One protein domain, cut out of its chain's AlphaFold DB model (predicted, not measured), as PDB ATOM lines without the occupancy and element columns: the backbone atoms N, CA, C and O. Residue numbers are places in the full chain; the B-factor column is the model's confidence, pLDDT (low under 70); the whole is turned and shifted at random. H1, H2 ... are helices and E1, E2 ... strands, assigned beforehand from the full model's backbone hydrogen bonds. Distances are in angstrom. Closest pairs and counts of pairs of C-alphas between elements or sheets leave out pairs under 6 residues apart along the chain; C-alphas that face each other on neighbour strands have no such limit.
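What this domain is: This is residues 5 to 108 of the 313 residues of an uncharacterized protein of Streptosporangium sandarakinum (UniProt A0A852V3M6). A twisted sheet of five strands makes the middle of this domain, with one helix on each of its faces: H1 over E7 and E4 on one face, H2 over E4 on the other. A small sheet of three short strands, E1 to E3, forms a second part to one side, with E3 near E8. The printed part has 104 residues with two named helices and eight named strands, in the order E1 E2 E3 E4 E5 E6 H1 E7 H2 E8. The large sheet is mixed, in the order E7 E4 E5 E6 E8, and the small one, E1 E2 E3, is all antiparallel; the class is mixed, helices and strands. The whole is compact, with a radius of gyration of the C-alphas of 13.1 A, and spans 40 by 27 by 26 A.

How they stand to each other: Begin at E1, residues 5 to 8, and go on through E2, residues 11 to 15, to E3, residues 22 to 25: this is a meander, each strand the antiparallel neighbour of the one before. E1 and E2 form a hairpin, where N 6 and O 13 are 3.0 A apart; E2 and E3 form another, with N 12 and O 24 at 2.8 A, both within hydrogen-bond range. A second meander follows, of E4, residues 34 to 41, E5, residues 46 to 53, and E6, residues 59 to 64. In the hairpin of E4 and E5 look for N 36 and O 51 at 2.8 A; in that of E5 and E6, for N 50 and O 63 at 2.9 A. Next comes H1, residues 69 to 78, then E7, residues 82 to 87, an edge strand parallel to E4 at 10 degrees, with N 35 and O 82 at 2.8 A. E6, H1 and E7 form a split strand-helix-strand unit, two strands running the same way with a helix between and E4 and E5 between them in the sheet; its crossover is right-handed. H1 is on the large sheet at a height of 8.9 A, along the strands, and its closest C-alphas to E7 are those of Glu 73 and Phe 83, 5.7 A apart. H2, residues 91 to 98, is on the opposite face at a height of 8.4 A, at 6 degrees to E4 on the local plane; the closest C-alphas of the two are those of Tyr 40 and Gly 91, 5.8 A apart. Last is E8, residues 101 to 107, the other edge strand, parallel to E6 at 16 degrees, with N 102 and O 59 at 2.8 A. In H1 and H2 every O i to N i+4 pair is within hydrogen-bond range.

Where its parts are: Find C-alpha 5 at (-6.473, 10.765, -5.721), where E1 begins. From C-alpha 34 at (-17.641, 14.709, 0.445), E4 runs 22.7 A to C-alpha 41; E5 comes back over 21.9 A, from C-alpha 46 to C-alpha 53. E6 is 13.3 A long, H1 14.2 A, and E7 16.5 A; H2 and E8 are each 10.4 A long. E8 ends at C-alpha 107, at (-4.242, 12.333, 9.601).

The domain as a whole: The two C-alphas farthest apart are those of Gly 28 and Ser 44, at 40.8 A, and the outline is only just rounded. The printed part runs from 5 to 108 with no cut, and no link is long. The mean pLDDT of the printed part is 90.1, and Ser 66, between E6 and H1, is the one printed residue under 70.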
ATOM      1  N   LEU A   5      -5.207  11.431  -5.983       91.25
ATOM      2  CA  LEU A   5      -6.473  10.765  -5.721       91.25
ATOM      3  C   LEU A   5      -6.726   9.795  -6.866       91.25
ATOM      4  O   LEU A   5      -6.634  10.179  -8.034       91.25
ATOM      5  N   ALA A   6      -7.046   8.562  -6.516       93.56
ATOM      6  CA  ALA A   6      -7.472   7.532  -7.445       93.56
ATOM      7  C   ALA A   6      -8.633   6.759  -6.825       93.56
ATOM      8  O   ALA A   6      -8.776   6.718  -5.606       93.56
ATOM      9  N   VAL A   7      -9.461   6.156  -7.667       93.44
ATOM     10  CA  VAL A   7     -10.442   5.168  -7.224       93.44
ATOM     11  C   VAL A   7      -9.952   3.811  -7.694       93.44
ATOM     12  O   VAL A   7      -9.645   3.643  -8.874       93.44
ATOM     13  N   ASP A   8      -9.835   2.884  -6.754       93.81
ATOM     14  CA  ASP A   8      -9.434   1.503  -6.980       93.81
ATOM     15  C   ASP A   8     -10.552   0.609  -6.439       93.81
ATOM     16  O   ASP A   8     -10.729   0.502  -5.228       93.81
ATOM     17  N   HIS A   9     -11.327   0.006  -7.342       90.69
ATOM     18  CA  HIS A   9     -12.558  -0.717  -7.006       90.69
ATOM     19  C   HIS A   9     -13.533   0.182  -6.219       90.69
ATOM     20  O   HIS A   9     -13.919   1.240  -6.716       90.69
ATOM     21  N   ASP A  10     -13.895  -0.218  -5.000       91.94
ATOM     22  CA  ASP A  10     -14.788   0.516  -4.102       91.94
ATOM     23  C   ASP A  10     -14.028   1.380  -3.081       91.94
ATOM     24  O   ASP A  10     -14.627   1.863  -2.121       91.94
ATOM     25  N   ASP A  11     -12.723   1.604  -3.275       94.06
ATOM     26  CA  ASP A  11     -11.898   2.423  -2.389       94.06
ATOM     27  C   ASP A  11     -11.414   3.707  -3.075       94.06
ATOM     28  O   ASP A  11     -10.860   3.707  -4.177       94.06
ATOM     29  N   LEU A  12     -11.526   4.822  -2.358       93.12
ATOM     30  CA  LEU A  12     -10.779   6.039  -2.631       93.12
ATOM     31  C   LEU A  12      -9.359   5.877  -2.086       93.12
ATOM     32  O   LEU A  12      -9.138   5.819  -0.874       93.12
ATOM     33  N   VAL A  13      -8.387   5.846  -2.991       93.19
ATOM     34  CA  VAL A  13      -6.964   5.794  -2.670       93.19
ATOM     35  C   VAL A  13      -6.404   7.210  -2.662       93.19
ATOM     36  O   VAL A  13      -6.414   7.918  -3.673       93.19
ATOM     37  N   VAL A  14      -5.894   7.620  -1.502       90.31
ATOM     38  CA  VAL A  14      -5.206   8.894  -1.310       90.31
ATOM     39  C   VAL A  14      -3.718   8.628  -1.162       90.31
ATOM     40  O   VAL A  14      -3.252   8.123  -0.138       90.31
ATOM     41  N   GLU A  15      -2.958   8.999  -2.183       88.31
ATOM     42  CA  GLU A  15      -1.505   8.917  -2.155       88.31
ATOM     43  C   GLU A  15      -0.925  10.258  -1.723       88.31
ATOM     44  O   GLU A  15      -1.139  11.303  -2.351       88.31
ATOM     45  N   VAL A  16      -0.155  10.230  -0.643       83.31
ATOM     46  CA  VAL A  16       0.582  11.396  -0.166       83.31
ATOM     47  C   VAL A  16       2.067  11.053  -0.196       83.31
ATOM     48  O   VAL A  16       2.441   9.990   0.300       83.31
ATOM     49  N   PRO A  17       2.928  11.922  -0.760       79.12
ATOM     50  CA  PRO A  17       4.367  11.689  -0.751       79.12
ATOM     51  C   PRO A  17       4.869  11.370   0.661       79.12
ATOM     52  O   PRO A  17       4.442  12.010   1.619       79.12
ATOM     53  N   GLU A  18       5.782  10.403   0.776       80.12
ATOM     54  CA  GLU A  18       6.413   9.987   2.043       80.12
ATOM     55  C   GLU A  18       5.481   9.280   3.052       80.12
ATOM     56  O   GLU A  18       5.911   8.959   4.162       80.12
ATOM     57  N   HIS A  19       4.233   8.980   2.677       80.56
ATOM     58  CA  HIS A  19       3.280   8.242   3.506       80.56
ATOM     59  C   HIS A  19       2.714   7.020   2.762       80.56
ATOM     60  O   HIS A  19       2.540   7.075   1.544       80.56
ATOM     61  N   PRO A  20       2.402   5.913   3.468       85.50
ATOM     62  CA  PRO A  20       1.647   4.811   2.876       85.50
ATOM     63  C   PRO A  20       0.310   5.310   2.299       85.50
ATOM     64  O   PRO A  20      -0.319   6.167   2.932       85.50
ATOM     65  N   PRO A  21      -0.141   4.783   1.144       88.31
ATOM     66  CA  PRO A  21      -1.445   5.123   0.589       88.31
ATOM     67  C   PRO A  21      -2.559   4.860   1.600       88.31
ATOM     68  O   PRO A  21      -2.608   3.800   2.229       88.31
ATOM     69  N   VAL A  22      -3.459   5.827   1.745       90.88
ATOM     70  CA  VAL A  22      -4.647   5.683   2.587       90.88
ATOM     71  C   VAL A  22      -5.793   5.219   1.700       90.88
ATOM     72  O   VAL A  22      -6.122   5.892   0.727       90.88
ATOM     73  N   ARG A  23      -6.389   4.074   2.034       92.69
ATOM     74  CA  ARG A  23      -7.574   3.534   1.361       92.69
ATOM     75  C   ARG A  23      -8.798   3.827   2.209       92.69
ATOM     76  O   ARG A  23      -8.789   3.532   3.404       92.69
ATOM     77  N   LEU A  24      -9.807   4.441   1.607       92.88
ATOM     78  CA  LEU A  24     -11.042   4.821   2.279       92.88
ATOM     79  C   LEU A  24     -12.232   4.291   1.486       92.88
ATOM     80  O   LEU A  24     -12.267   4.497   0.275       92.88
ATOM     81  N   PRO A  25     -13.218   3.667   2.139       92.62
ATOM     82  CA  PRO A  25     -14.321   3.046   1.426       92.62
ATOM     83  C   PRO A  25     -15.199   4.101   0.739       92.62
ATOM     84  O   PRO A  25     -15.455   5.173   1.289       92.62
ATOM     85  N   LEU A  26     -15.698   3.785  -0.453       93.31
ATOM     86  CA  LEU A  26     -16.736   4.533  -1.176       93.31
ATOM     87  C   LEU A  26     -18.136   3.924  -0.974       93.31
ATOM     88  O   LEU A  26     -19.139   4.528  -1.356       93.31
ATOM     89  N   ALA A  27     -18.223   2.764  -0.317       88.62
ATOM     90  CA  ALA A  27     -19.465   2.071   0.018       88.62
ATOM     91  C   ALA A  27     -19.549   1.711   1.518       88.62
ATOM     92  O   ALA A  27     -18.540   1.605   2.211       88.62
ATOM     93  N   GLY A  28     -20.769   1.515   2.028       85.62
ATOM     94  CA  GLY A  28     -21.023   1.164   3.434       85.62
ATOM     95  C   GLY A  28     -21.097   2.361   4.395       85.62
ATOM     96  O   GLY A  28     -21.031   3.514   3.985       85.62
ATOM     97  N   GLY A  29     -21.260   2.086   5.694       77.69
ATOM     98  CA  GLY A  29     -21.596   3.107   6.704       77.69
ATOM     99  C   GLY A  29     -20.482   4.099   7.072       77.69
ATOM    100  O   GLY A  29     -20.762   5.103   7.715       77.69
ATOM    101  N   ALA A  30     -19.235   3.842   6.666       82.19
ATOM    102  CA  ALA A  30     -18.084   4.731   6.886       82.19
ATOM    103  C   ALA A  30     -17.546   5.321   5.570       82.19
ATOM    104  O   ALA A  30     -16.371   5.686   5.480       82.19
ATOM    105  N   ARG A  31     -18.383   5.355   4.522       92.31
ATOM    106  CA  ARG A  31     -17.951   5.766   3.189       92.31
ATOM    107  C   ARG A  31     -17.620   7.249   3.096       92.31
ATOM    108  O   ARG A  31     -18.284   8.092   3.702       92.31
ATOM    109  N   VAL A  32     -16.648   7.569   2.252       93.88
ATOM    110  CA  VAL A  32     -16.362   8.944   1.840       93.88
ATOM    111  C   VAL A  32     -17.485   9.433   0.934       93.88
ATOM    112  O   VAL A  32     -17.770   8.820  -0.091       93.88
ATOM    113  N   CYS A  33     -18.091  10.560   1.296       95.50
ATOM    114  CA  CYS A  33     -19.150  11.194   0.508       95.50
ATOM    115  C   CYS A  33     -18.762  12.575  -0.005       95.50
ATOM    116  O   CYS A  33     -19.196  12.966  -1.089       95.50
ATOM    117  N   THR A  34     -17.933  13.305   0.746       96.81
ATOM    118  CA  THR A  34     -17.641  14.709   0.445       96.81
ATOM    119  C   THR A  34     -16.143  14.975   0.401       96.81
ATOM    120  O   THR A  34     -15.408  14.642   1.334       96.81
ATOM    121  N   LEU A  35     -15.700  15.627  -0.676       96.19
ATOM    122  CA  LEU A  35     -14.391  16.262  -0.791       96.19
ATOM    123  C   LEU A  35     -14.509  17.720  -0.348       96.19
ATOM    124  O   LEU A  35     -15.022  18.556  -1.091       96.19
ATOM    125  N   LEU A  36     -14.010  18.026   0.845       95.88
ATOM    126  CA  LEU A  36     -13.939  19.382   1.375       95.88
ATOM    127  C   LEU A  36     -12.579  20.000   1.041       95.88
ATOM    128  O   LEU A  36     -11.569  19.704   1.686       95.88
ATOM    129  N   PHE A  37     -12.543  20.887   0.052       95.19
ATOM    130  CA  PHE A  37     -11.410  21.780  -0.162       95.19
ATOM    131  C   PHE A  37     -11.545  22.975   0.778       95.19
ATOM    132  O   PHE A  37     -12.568  23.656   0.779       95.19
ATOM    133  N   PHE A  38     -10.518  23.238   1.582       94.62
ATOM    134  CA  PHE A  38     -10.584  24.327   2.545       94.62
ATOM    135  C   PHE A  38      -9.349  25.211   2.552       94.62
ATOM    136  O   PHE A  38      -8.230  24.761   2.285       94.62
ATOM    137  N   ASP A  39      -9.561  26.464   2.945       94.62
ATOM    138  CA  ASP A  39      -8.495  27.426   3.175       94.62
ATOM    139  C   ASP A  39      -8.702  28.262   4.441       94.62
ATOM    140  O   ASP A  39      -9.816  28.407   4.940       94.62
ATOM    141  N   TYR A  40      -7.597  28.757   5.004       93.56
ATOM    142  CA  TYR A  40      -7.604  29.678   6.142       93.56
ATOM    143  C   TYR A  40      -6.324  30.526   6.188       93.56
ATOM    144  O   TYR A  40      -5.262  30.081   5.720       93.56
ATOM    145  N   PRO A  41      -6.361  31.739   6.775       92.06
ATOM    146  CA  PRO A  41      -5.176  32.581   6.883       92.06
ATOM    147  C   PRO A  41      -4.132  31.959   7.822       92.06
ATOM    148  O   PRO A  41      -4.406  31.604   8.969       92.06
ATOM    149  N   GLY A  42      -2.899  31.819   7.333       87.00
ATOM    150  CA  GLY A  42      -1.726  31.472   8.136       87.00
ATOM    151  C   GLY A  42      -0.817  32.683   8.369       87.00
ATOM    152  O   GLY A  42      -0.986  33.720   7.741       87.00
ATOM    153  N   ARG A  43       0.205  32.536   9.228       81.88
ATOM    154  CA  ARG A  43       1.133  33.634   9.592       81.88
ATOM    155  C   ARG A  43       1.796  34.345   8.406       81.88
ATOM    156  O   ARG A  43       2.080  35.527   8.510       81.88
ATOM    157  N   SER A  44       2.104  33.621   7.332       84.69
ATOM    158  CA  SER A  44       2.824  34.159   6.166       84.69
ATOM    159  C   SER A  44       2.115  33.933   4.833       84.69
ATOM    160  O   SER A  44       2.510  34.505   3.826       84.69
ATOM    161  N   ARG A  45       1.106  33.058   4.803       88.62
ATOM    162  CA  ARG A  45       0.347  32.700   3.603       88.62
ATOM    163  C   ARG A  45      -0.939  31.989   3.989       88.62
ATOM    164  O   ARG A  45      -0.982  31.323   5.030       88.62
ATOM    165  N   THR A  46      -1.936  32.066   3.115       90.06
ATOM    166  CA  THR A  46      -3.118  31.206   3.173       90.06
ATOM    167  C   THR A  46      -2.687  29.745   3.125       90.06
ATOM    168  O   THR A  46      -1.799  29.354   2.360       90.06
ATOM    169  N   ARG A  47      -3.268  28.937   4.007       90.19
ATOM    170  CA  ARG A  47      -3.059  27.495   4.038       90.19
ATOM    171  C   ARG A  47      -4.240  26.828   3.373       90.19
ATOM    172  O   ARG A  47      -5.366  27.126   3.732       90.19
ATOM    173  N   TYR A  48      -3.940  25.900   2.478       91.06
ATOM    174  CA  TYR A  48      -4.924  25.075   1.797       91.06
ATOM    175  C   TYR A  48      -4.808  23.632   2.274       91.06
ATOM    176  O   TYR A  48      -3.715  23.164   2.630       91.06
ATOM    177  N   GLY A  49      -5.927  22.926   2.260       91.56
ATOM    178  CA  GLY A  49      -5.982  21.506   2.554       91.56
ATOM    179  C   GLY A  49      -7.180  20.835   1.907       91.56
ATOM    180  O   GLY A  49      -8.047  21.485   1.321       91.56
ATOM    181  N   LEU A  50      -7.195  19.515   2.026       93.00
ATOM    182  CA  LEU A  50      -8.296  18.659   1.625       93.00
ATOM    183  C   LEU A  50      -8.734  17.848   2.843       93.00
ATOM    184  O   LEU A  50      -7.901  17.290   3.559       93.00
ATOM    185  N   ALA A  51     -10.033  17.790   3.084       94.31
ATOM    186  CA  ALA A  51     -10.632  16.870   4.032       94.31
ATOM    187  C   ALA A  51     -11.633  15.974   3.305       94.31
ATOM    188  O   ALA A  51     -12.309  16.401   2.372       94.31
ATOM    189  N   LEU A  52     -11.697  14.723   3.736       94.81
ATOM    190  CA  LEU A  52     -12.648  13.730   3.260       94.81
ATOM    191  C   LEU A  52     -13.661  13.513   4.369       94.81
ATOM    192  O   LEU A  52     -13.259  13.199   5.494       94.81
ATOM    193  N   LEU A  53     -14.940  13.728   4.067       95.00
ATOM    194  CA  LEU A  53     -16.019  13.613   5.041       95.00
ATOM    195  C   LEU A  53     -16.897  12.398   4.752       95.00
ATOM    196  O   LEU A  53     -17.108  12.037   3.588       95.00
ATOM    197  N   ASP A  54     -17.424  11.809   5.821       93.12
ATOM    198  CA  ASP A  54     -18.497  10.823   5.735       93.12
ATOM    199  C   ASP A  54     -19.850  11.479   5.405       93.12
ATOM    200  O   ASP A  54     -19.967  12.700   5.269       93.12
ATOM    201  N   GLU A  55     -20.892  10.657   5.285       91.25
ATOM    202  CA  GLU A  55     -22.276  11.092   5.031       91.25
ATOM    203  C   GLU A  55     -22.810  12.118   6.029       91.25
ATOM    204  O   GLU A  55     -23.769  12.829   5.749       91.25
ATOM    205  N   SER A  56     -22.232  12.175   7.224       87.69
ATOM    206  CA  SER A  56     -22.691  13.043   8.304       87.69
ATOM    207  C   SER A  56     -21.764  14.227   8.531       87.69
ATOM    208  O   SER A  56     -21.883  14.927   9.538       87.69
ATOM    209  N   GLY A  57     -20.839  14.460   7.600       89.75
ATOM    210  CA  GLY A  57     -19.925  15.589   7.637       89.75
ATOM    211  C   GLY A  57     -18.797  15.443   8.657       89.75
ATOM    212  O   GLY A  57     -18.135  16.437   8.958       89.75
ATOM    213  N   LEU A  58     -18.557  14.244   9.202       91.31
ATOM    214  CA  LEU A  58     -17.400  13.998  10.059       91.31
ATOM    215  C   LEU A  58     -16.163  13.736   9.203       91.31
ATOM    216  O   LEU A  58     -16.209  13.022   8.204       91.31
ATOM    217  N   VAL A  59     -15.025  14.277   9.624       92.44
ATOM    218  CA  VAL A  59     -13.743  14.105   8.947       92.44
ATOM    219  C   VAL A  59     -13.270  12.664   9.109       92.44
ATOM    220  O   VAL A  59     -12.996  12.220  10.224       92.44
ATOM    221  N   ILE A  60     -13.116  11.951   7.997       92.94
ATOM    222  CA  ILE A  60     -12.463  10.637   7.921       92.94
ATOM    223  C   ILE A  60     -10.962  10.822   7.689       92.94
ATOM    224  O   ILE A  60     -10.129  10.139   8.279       92.94
ATOM    225  N   MET A  61     -10.586  11.773   6.838       91.88
ATOM    226  CA  MET A  61      -9.185  12.005   6.516       91.88
ATOM    227  C   MET A  61      -8.916  13.479   6.295       91.88
ATOM    228  O   MET A  61      -9.731  14.199   5.722       91.88
ATOM    229  N   GLN A  62      -7.759  13.929   6.769       90.88
ATOM    230  CA  GLN A  62      -7.269  15.275   6.522       90.88
ATOM    231  C   GLN A  62      -5.898  15.199   5.858       90.88
ATOM    232  O   GLN A  62      -4.952  14.635   6.418       90.88
ATOM    233  N   ALA A  63      -5.799  15.824   4.690       87.81
ATOM    234  CA  ALA A  63      -4.575  15.992   3.939       87.81
ATOM    235  C   ALA A  63      -4.180  17.473   3.915       87.81
ATOM    236  O   ALA A  63      -4.958  18.349   3.520       87.81
ATOM    237  N   PRO A  64      -2.954  17.783   4.317       80.56
ATOM    238  CA  PRO A  64      -2.394  19.077   4.078       80.56
ATOM    239  C   PRO A  64      -2.071  19.277   2.593       80.56
ATOM    240  O   PRO A  64      -1.565  18.375   1.927       80.56
ATOM    241  N   GLY A  65      -2.274  20.497   2.103       74.50
ATOM    242  CA  GLY A  65      -1.989  20.824   0.714       74.50
ATOM    243  C   GLY A  65      -3.162  20.529  -0.179       74.50
ATOM    244  O   GLY A  65      -4.099  19.826   0.191       74.50
ATOM    245  N   SER A  66      -3.128  21.121  -1.360       68.12
ATOM    246  CA  SER A  66      -4.269  21.043  -2.238       68.12
ATOM    247  C   SER A  66      -3.855  20.880  -3.688       68.12
ATOM    248  O   SER A  66      -2.868  21.445  -4.161       68.12
ATOM    249  N   ARG A  67      -4.644  20.074  -4.394       78.50
ATOM    250  CA  ARG A  67      -4.733  20.112  -5.852       78.50
ATOM    251  C   ARG A  67      -5.381  21.433  -6.275       78.50
ATOM    252  O   ARG A  67      -5.884  22.191  -5.441       78.50
ATOM    253  N   SER A  68      -5.387  21.702  -7.578       88.44
ATOM    254  CA  SER A  68      -6.245  22.761  -8.096       88.44
ATOM    255  C   SER A  68      -7.700  22.430  -7.760       88.44
ATOM    256  O   SER A  68      -8.132  21.281  -7.872       88.44
ATOM    257  N   ARG A  69      -8.459  23.450  -7.358       91.69
ATOM    258  CA  ARG A  69      -9.901  23.343  -7.117       91.69
ATOM    259  C   ARG A  69     -10.615  22.658  -8.285       91.69
ATOM    260  O   ARG A  69     -11.340  21.696  -8.071       91.69
ATOM    261  N   ALA A  70     -10.328  23.097  -9.512       93.44
ATOM    262  CA  ALA A  70     -10.929  22.549 -10.727       93.44
ATOM    263  C   ALA A  70     -10.700  21.036 -10.883       93.44
ATOM    264  O   ALA A  70     -11.599  20.315 -11.305       93.44
ATOM    265  N   TYR A  71      -9.515  20.537 -10.511       93.25
ATOM    266  CA  TYR A  71      -9.238  19.103 -10.534       93.25
ATOM    267  C   TYR A  71     -10.072  18.346  -9.495       93.25
ATOM    268  O   TYR A  71     -10.635  17.306  -9.821       93.25
ATOM    269  N   LEU A  72     -10.162  18.855  -8.261       94.00
ATOM    270  CA  LEU A  72     -10.918  18.199  -7.187       94.00
ATOM    271  C   LEU A  72     -12.415  18.171  -7.481       94.00
ATOM    272  O   LEU A  72     -13.055  17.147  -7.274       94.00
ATOM    273  N   GLU A  73     -12.952  19.266  -8.010       96.44
ATOM    274  CA  GLU A  73     -14.352  19.354  -8.409       96.44
ATOM    275  C   GLU A  73     -14.669  18.379  -9.554       96.44
ATOM    276  O   GLU A  73     -15.649  17.636  -9.492       96.44
ATOM    277  N   ALA A  74     -13.808  18.319 -10.577       96.19
ATOM    278  CA  ALA A  74     -13.958  17.367 -11.674       96.19
ATOM    279  C   ALA A  74     -13.834  15.909 -11.200       96.19
ATOM    280  O   ALA A  74     -14.577  15.045 -11.668       96.19
ATOM    281  N   PHE A  75     -12.915  15.637 -10.269       95.38
ATOM    282  CA  PHE A  75     -12.740  14.318  -9.667       95.38
ATOM    283  C   PHE A  75     -13.979  13.911  -8.861       95.38
ATOM    284  O   PHE A  75     -14.526  12.838  -9.100       95.38
ATOM    285  N   ALA A  76     -14.469  14.780  -7.971       96.19
ATOM    286  CA  ALA A  76     -15.676  14.527  -7.189       96.19
ATOM    287  C   ALA A  76     -16.871  14.204  -8.092       96.19
ATOM    288  O   ALA A  76     -17.495  13.157  -7.944       96.19
ATOM    289  N   ARG A  77     -17.113  15.049  -9.104       97.19
ATOM    290  CA  ARG A  77     -18.206  14.865 -10.064       97.19
ATOM    291  C   ARG A  77     -18.115  13.534 -10.809       97.19
ATOM    292  O   ARG A  77     -19.128  12.870 -10.986       97.19
ATOM    293  N   ARG A  78     -16.912  13.136 -11.236       96.94
ATOM    294  CA  ARG A  78     -16.682  11.872 -11.956       96.94
ATOM    295  C   ARG A  78     -17.014  10.644 -11.109       96.94
ATOM    296  O   ARG A  78     -17.466   9.648 -11.659       96.94
ATOM    297  N   HIS A  79     -16.778  10.719  -9.803       95.62
ATOM    298  CA  HIS A  79     -16.923   9.592  -8.882       95.62
ATOM    299  C   HIS A  79     -18.174   9.691  -7.995       95.62
ATOM    300  O   HIS A  79     -18.291   8.947  -7.028       95.62
ATOM    301  N   GLY A  80     -19.109  10.595  -8.312       95.19
ATOM    302  CA  GLY A  80     -20.359  10.747  -7.562       95.19
ATOM    303  C   GLY A  80     -20.183  11.284  -6.137       95.19
ATOM    304  O   GLY A  80     -21.060  11.088  -5.303       95.19
ATOM    305  N   LEU A  81     -19.063  11.951  -5.848       96.38
ATOM    306  CA  LEU A  81     -18.808  12.598  -4.562       96.38
ATOM    307  C   LEU A  81     -19.324  14.037  -4.578       96.38
ATOM    308  O   LEU A  81     -19.295  14.722  -5.605       96.38
ATOM    309  N   THR A  82     -19.716  14.534  -3.411       97.69
ATOM    310  CA  THR A  82     -20.004  15.958  -3.222       97.69
ATOM    311  C   THR A  82     -18.689  16.730  -3.148       97.69
ATOM    312  O   THR A  82     -17.761  16.324  -2.450       97.69
ATOM    313  N   PHE A  83     -18.589  17.850  -3.860       97.06
ATOM    314  CA  PHE A  83     -17.478  18.787  -3.712       97.06
ATOM    315  C   PHE A  83     -17.938  19.993  -2.902       97.06
ATOM    316  O   PHE A  83     -18.907  20.652  -3.277       97.06
ATOM    317  N   GLU A  84     -17.231  20.294  -1.818       97.06
ATOM    318  CA  GLU A  84     -17.468  21.478  -1.005       97.06
ATOM    319  C   GLU A  84     -16.196  22.326  -0.943       97.06
ATOM    320  O   GLU A  84     -15.097  21.821  -0.709       97.06
ATOM    321  N   GLU A  85     -16.351  23.634  -1.124       95.75
ATOM    322  CA  GLU A  85     -15.305  24.609  -0.849       95.75
ATOM    323  C   GLU A  85     -15.686  25.406   0.395       95.75
ATOM    324  O   GLU A  85     -16.771  25.984   0.461       95.75
ATOM    325  N   ARG A  86     -14.777  25.467   1.373       95.75
ATOM    326  CA  ARG A  86     -14.995  26.237   2.596       95.75
ATOM    327  C   ARG A  86     -13.796  27.099   2.943       95.75
ATOM    328  O   ARG A  86     -12.687  26.611   3.154       95.75
ATOM    329  N   ARG A  87     -14.053  28.394   3.084       95.81
ATOM    330  CA  ARG A  87     -13.065  29.372   3.521       95.81
ATOM    331  C   ARG A  87     -13.306  29.728   4.977       95.81
ATOM    332  O   ARG A  87     -14.336  30.308   5.303       95.81
ATOM    333  N   PHE A  88     -12.355  29.391   5.837       94.88
ATOM    334  CA  PHE A  88     -12.418  29.740   7.252       94.88
ATOM    335  C   PHE A  88     -11.784  31.107   7.490       94.88
ATOM    336  O   PHE A  88     -10.743  31.442   6.911       94.88
ATOM    337  N   ALA A  89     -12.384  31.891   8.383       93.56
ATOM    338  CA  ALA A  89     -11.877  33.209   8.731       93.56
ATOM    339  C   ALA A  89     -10.584  33.112   9.549       93.56
ATOM    340  O   ALA A  89      -9.710  33.972   9.437       93.56
ATOM    341  N   THR A  90     -10.436  32.056  10.356       92.88
ATOM    342  CA  THR A  90      -9.273  31.857  11.231       92.88
ATOM    343  C   THR A  90      -8.752  30.421  11.205       92.88
ATOM    344  O   THR A  90      -9.432  29.477  10.798       92.88
ATOM    345  N   GLY A  91      -7.512  30.235  11.664       89.38
ATOM    346  CA  GLY A  91      -6.946  28.896  11.815       89.38
ATOM    347  C   GLY A  91      -7.564  28.110  12.973       89.38
ATOM    348  O   GLY A  91      -7.483  26.886  12.970       89.38
ATOM    349  N   GLU A  92      -8.095  28.787  13.990       89.31
ATOM    350  CA  GLU A  92      -8.857  28.226  15.112       89.31
ATOM    351  C   GLU A  92     -10.148  27.592  14.600       89.31
ATOM    352  O   GLU A  92     -10.355  26.396  14.783       89.31
ATOM    353  N   GLU A  93     -10.937  28.359  13.850       91.38
ATOM    354  CA  GLU A  93     -12.187  27.907  13.240       91.38
ATOM    355  C   GLU A  93     -11.970  26.683  12.339       91.38
ATOM    356  O   GLU A  93     -12.659  25.671  12.474       91.38
ATOM    357  N   ALA A  94     -10.930  26.719  11.495       91.38
ATOM    358  CA  ALA A  94     -10.551  25.573  10.676       91.38
ATOM    359  C   ALA A  94     -10.218  24.334  11.529       91.38
ATOM    360  O   ALA A  94     -10.587  23.220  11.171       91.38
ATOM    361  N   ARG A  95      -9.523  24.491  12.666       90.06
ATOM    362  CA  ARG A  95      -9.195  23.357  13.550       90.06
ATOM    363  C   ARG A  95     -10.430  22.787  14.227       90.06
ATOM    364  O   ARG A  95     -10.527  21.568  14.300       90.06
ATOM    365  N   VAL A  96     -11.347  23.634  14.687       90.31
ATOM    366  CA  VAL A  96     -12.614  23.208  15.299       90.31
ATOM    367  C   VAL A  96     -13.444  22.411  14.300       90.31
ATOM    368  O   VAL A  96     -13.827  21.276  14.583       90.31
ATOM    369  N   ALA A  97     -13.638  22.950  13.094       89.00
ATOM    370  CA  ALA A  97     -14.373  22.261  12.039       89.00
ATOM    371  C   ALA A  97     -13.736  20.906  11.684       89.00
ATOM    372  O   ALA A  97     -14.438  19.910  11.534       89.00
ATOM    373  N   LEU A  98     -12.401  20.850  11.611       89.69
ATOM    374  CA  LEU A  98     -11.662  19.646  11.221       89.69
ATOM    375  C   LEU A  98     -11.437  18.644  12.369       89.69
ATOM    376  O   LEU A  98     -10.929  17.545  12.139       89.69
ATOM    377  N   ALA A  99     -11.793  18.995  13.606       86.31
ATOM    378  CA  ALA A  99     -11.671  18.115  14.767       86.31
ATOM    379  C   ALA A  99     -12.888  17.205  14.986       86.31
ATOM    380  O   ALA A  99     -12.815  16.279  15.799       86.31
ATOM    381  N   ARG A 100     -13.975  17.421  14.235       88.44
ATOM    382  CA  ARG A 100     -15.138  16.527  14.184       88.44
ATOM    383  C   ARG A 100     -14.775  15.273  13.401       88.44
ATOM    384  O   ARG A 100     -14.739  15.307  12.177       88.44
ATOM    385  N   ARG A 101     -14.438  14.188  14.090       87.44
ATOM    386  CA  ARG A 101     -13.824  13.002  13.474       87.44
ATOM    387  C   ARG A 101     -14.796  11.859  13.348       87.44
ATOM    388  O   ARG A 101     -15.521  11.580  14.290       87.44
ATOM    389  N   SER A 102     -14.726  11.171  12.221       85.81
ATOM    390  CA  SER A 102     -15.416   9.911  11.993       85.81
ATOM    391  C   SER A 102     -14.659   8.761  12.683       85.81
ATOM    392  O   SER A 102     -13.444   8.871  12.923       85.81
ATOM    393  N   PRO A 103     -15.328   7.644  13.015       79.19
ATOM    394  CA  PRO A 103     -14.644   6.408  13.378       79.19
ATOM    395  C   PRO A 103     -13.645   6.012  12.286       79.19
ATOM    396  O   PRO A 103     -13.969   6.018  11.105       79.19
ATOM    397  N   GLY A 104     -12.409   5.683  12.663       76.81
ATOM    398  CA  GLY A 104     -11.361   5.370  11.681       76.81
ATOM    399  C   GLY A 104     -10.660   6.592  11.084       76.81
ATOM    400  O   GLY A 104      -9.906   6.446  10.124       76.81
ATOM    401  N   TRP A 105     -10.855   7.780  11.670       84.88
ATOM    402  CA  TRP A 105     -10.133   8.977  11.258       84.88
ATOM    403  C   TRP A 105      -8.619   8.761  11.164       84.88
ATOM    404  O   TRP A 105      -7.993   8.205  12.074       84.88
ATOM    405  N   CYS A 106      -8.018   9.295  10.104       81.06
ATOM    406  CA  CYS A 106      -6.576   9.325   9.917       81.06
ATOM    407  C   CYS A 106      -6.086  10.721   9.498       81.06
ATOM    408  O   CYS A 106      -6.668  11.402   8.654       81.06
ATOM    409  N   MET A 107      -4.971  11.161  10.086       79.12
ATOM    410  CA  MET A 107      -4.242  12.333   9.601       79.12
ATOM    411  C   MET A 107      -3.092  11.880   8.726       79.12
ATOM    412  O   MET A 107      -2.287  11.044   9.143       79.12
ATOM    413  N   VAL A 108      -2.946  12.531   7.576       77.75
ATOM    414  CA  VAL A 108      -1.702  12.467   6.820       77.75
ATOM    415  C   VAL A 108      -0.932  13.765   7.040       77.75
ATOM    416  O   VAL A 108      -1.490  14.853   6.971       77.75
TER     417      VAL A 108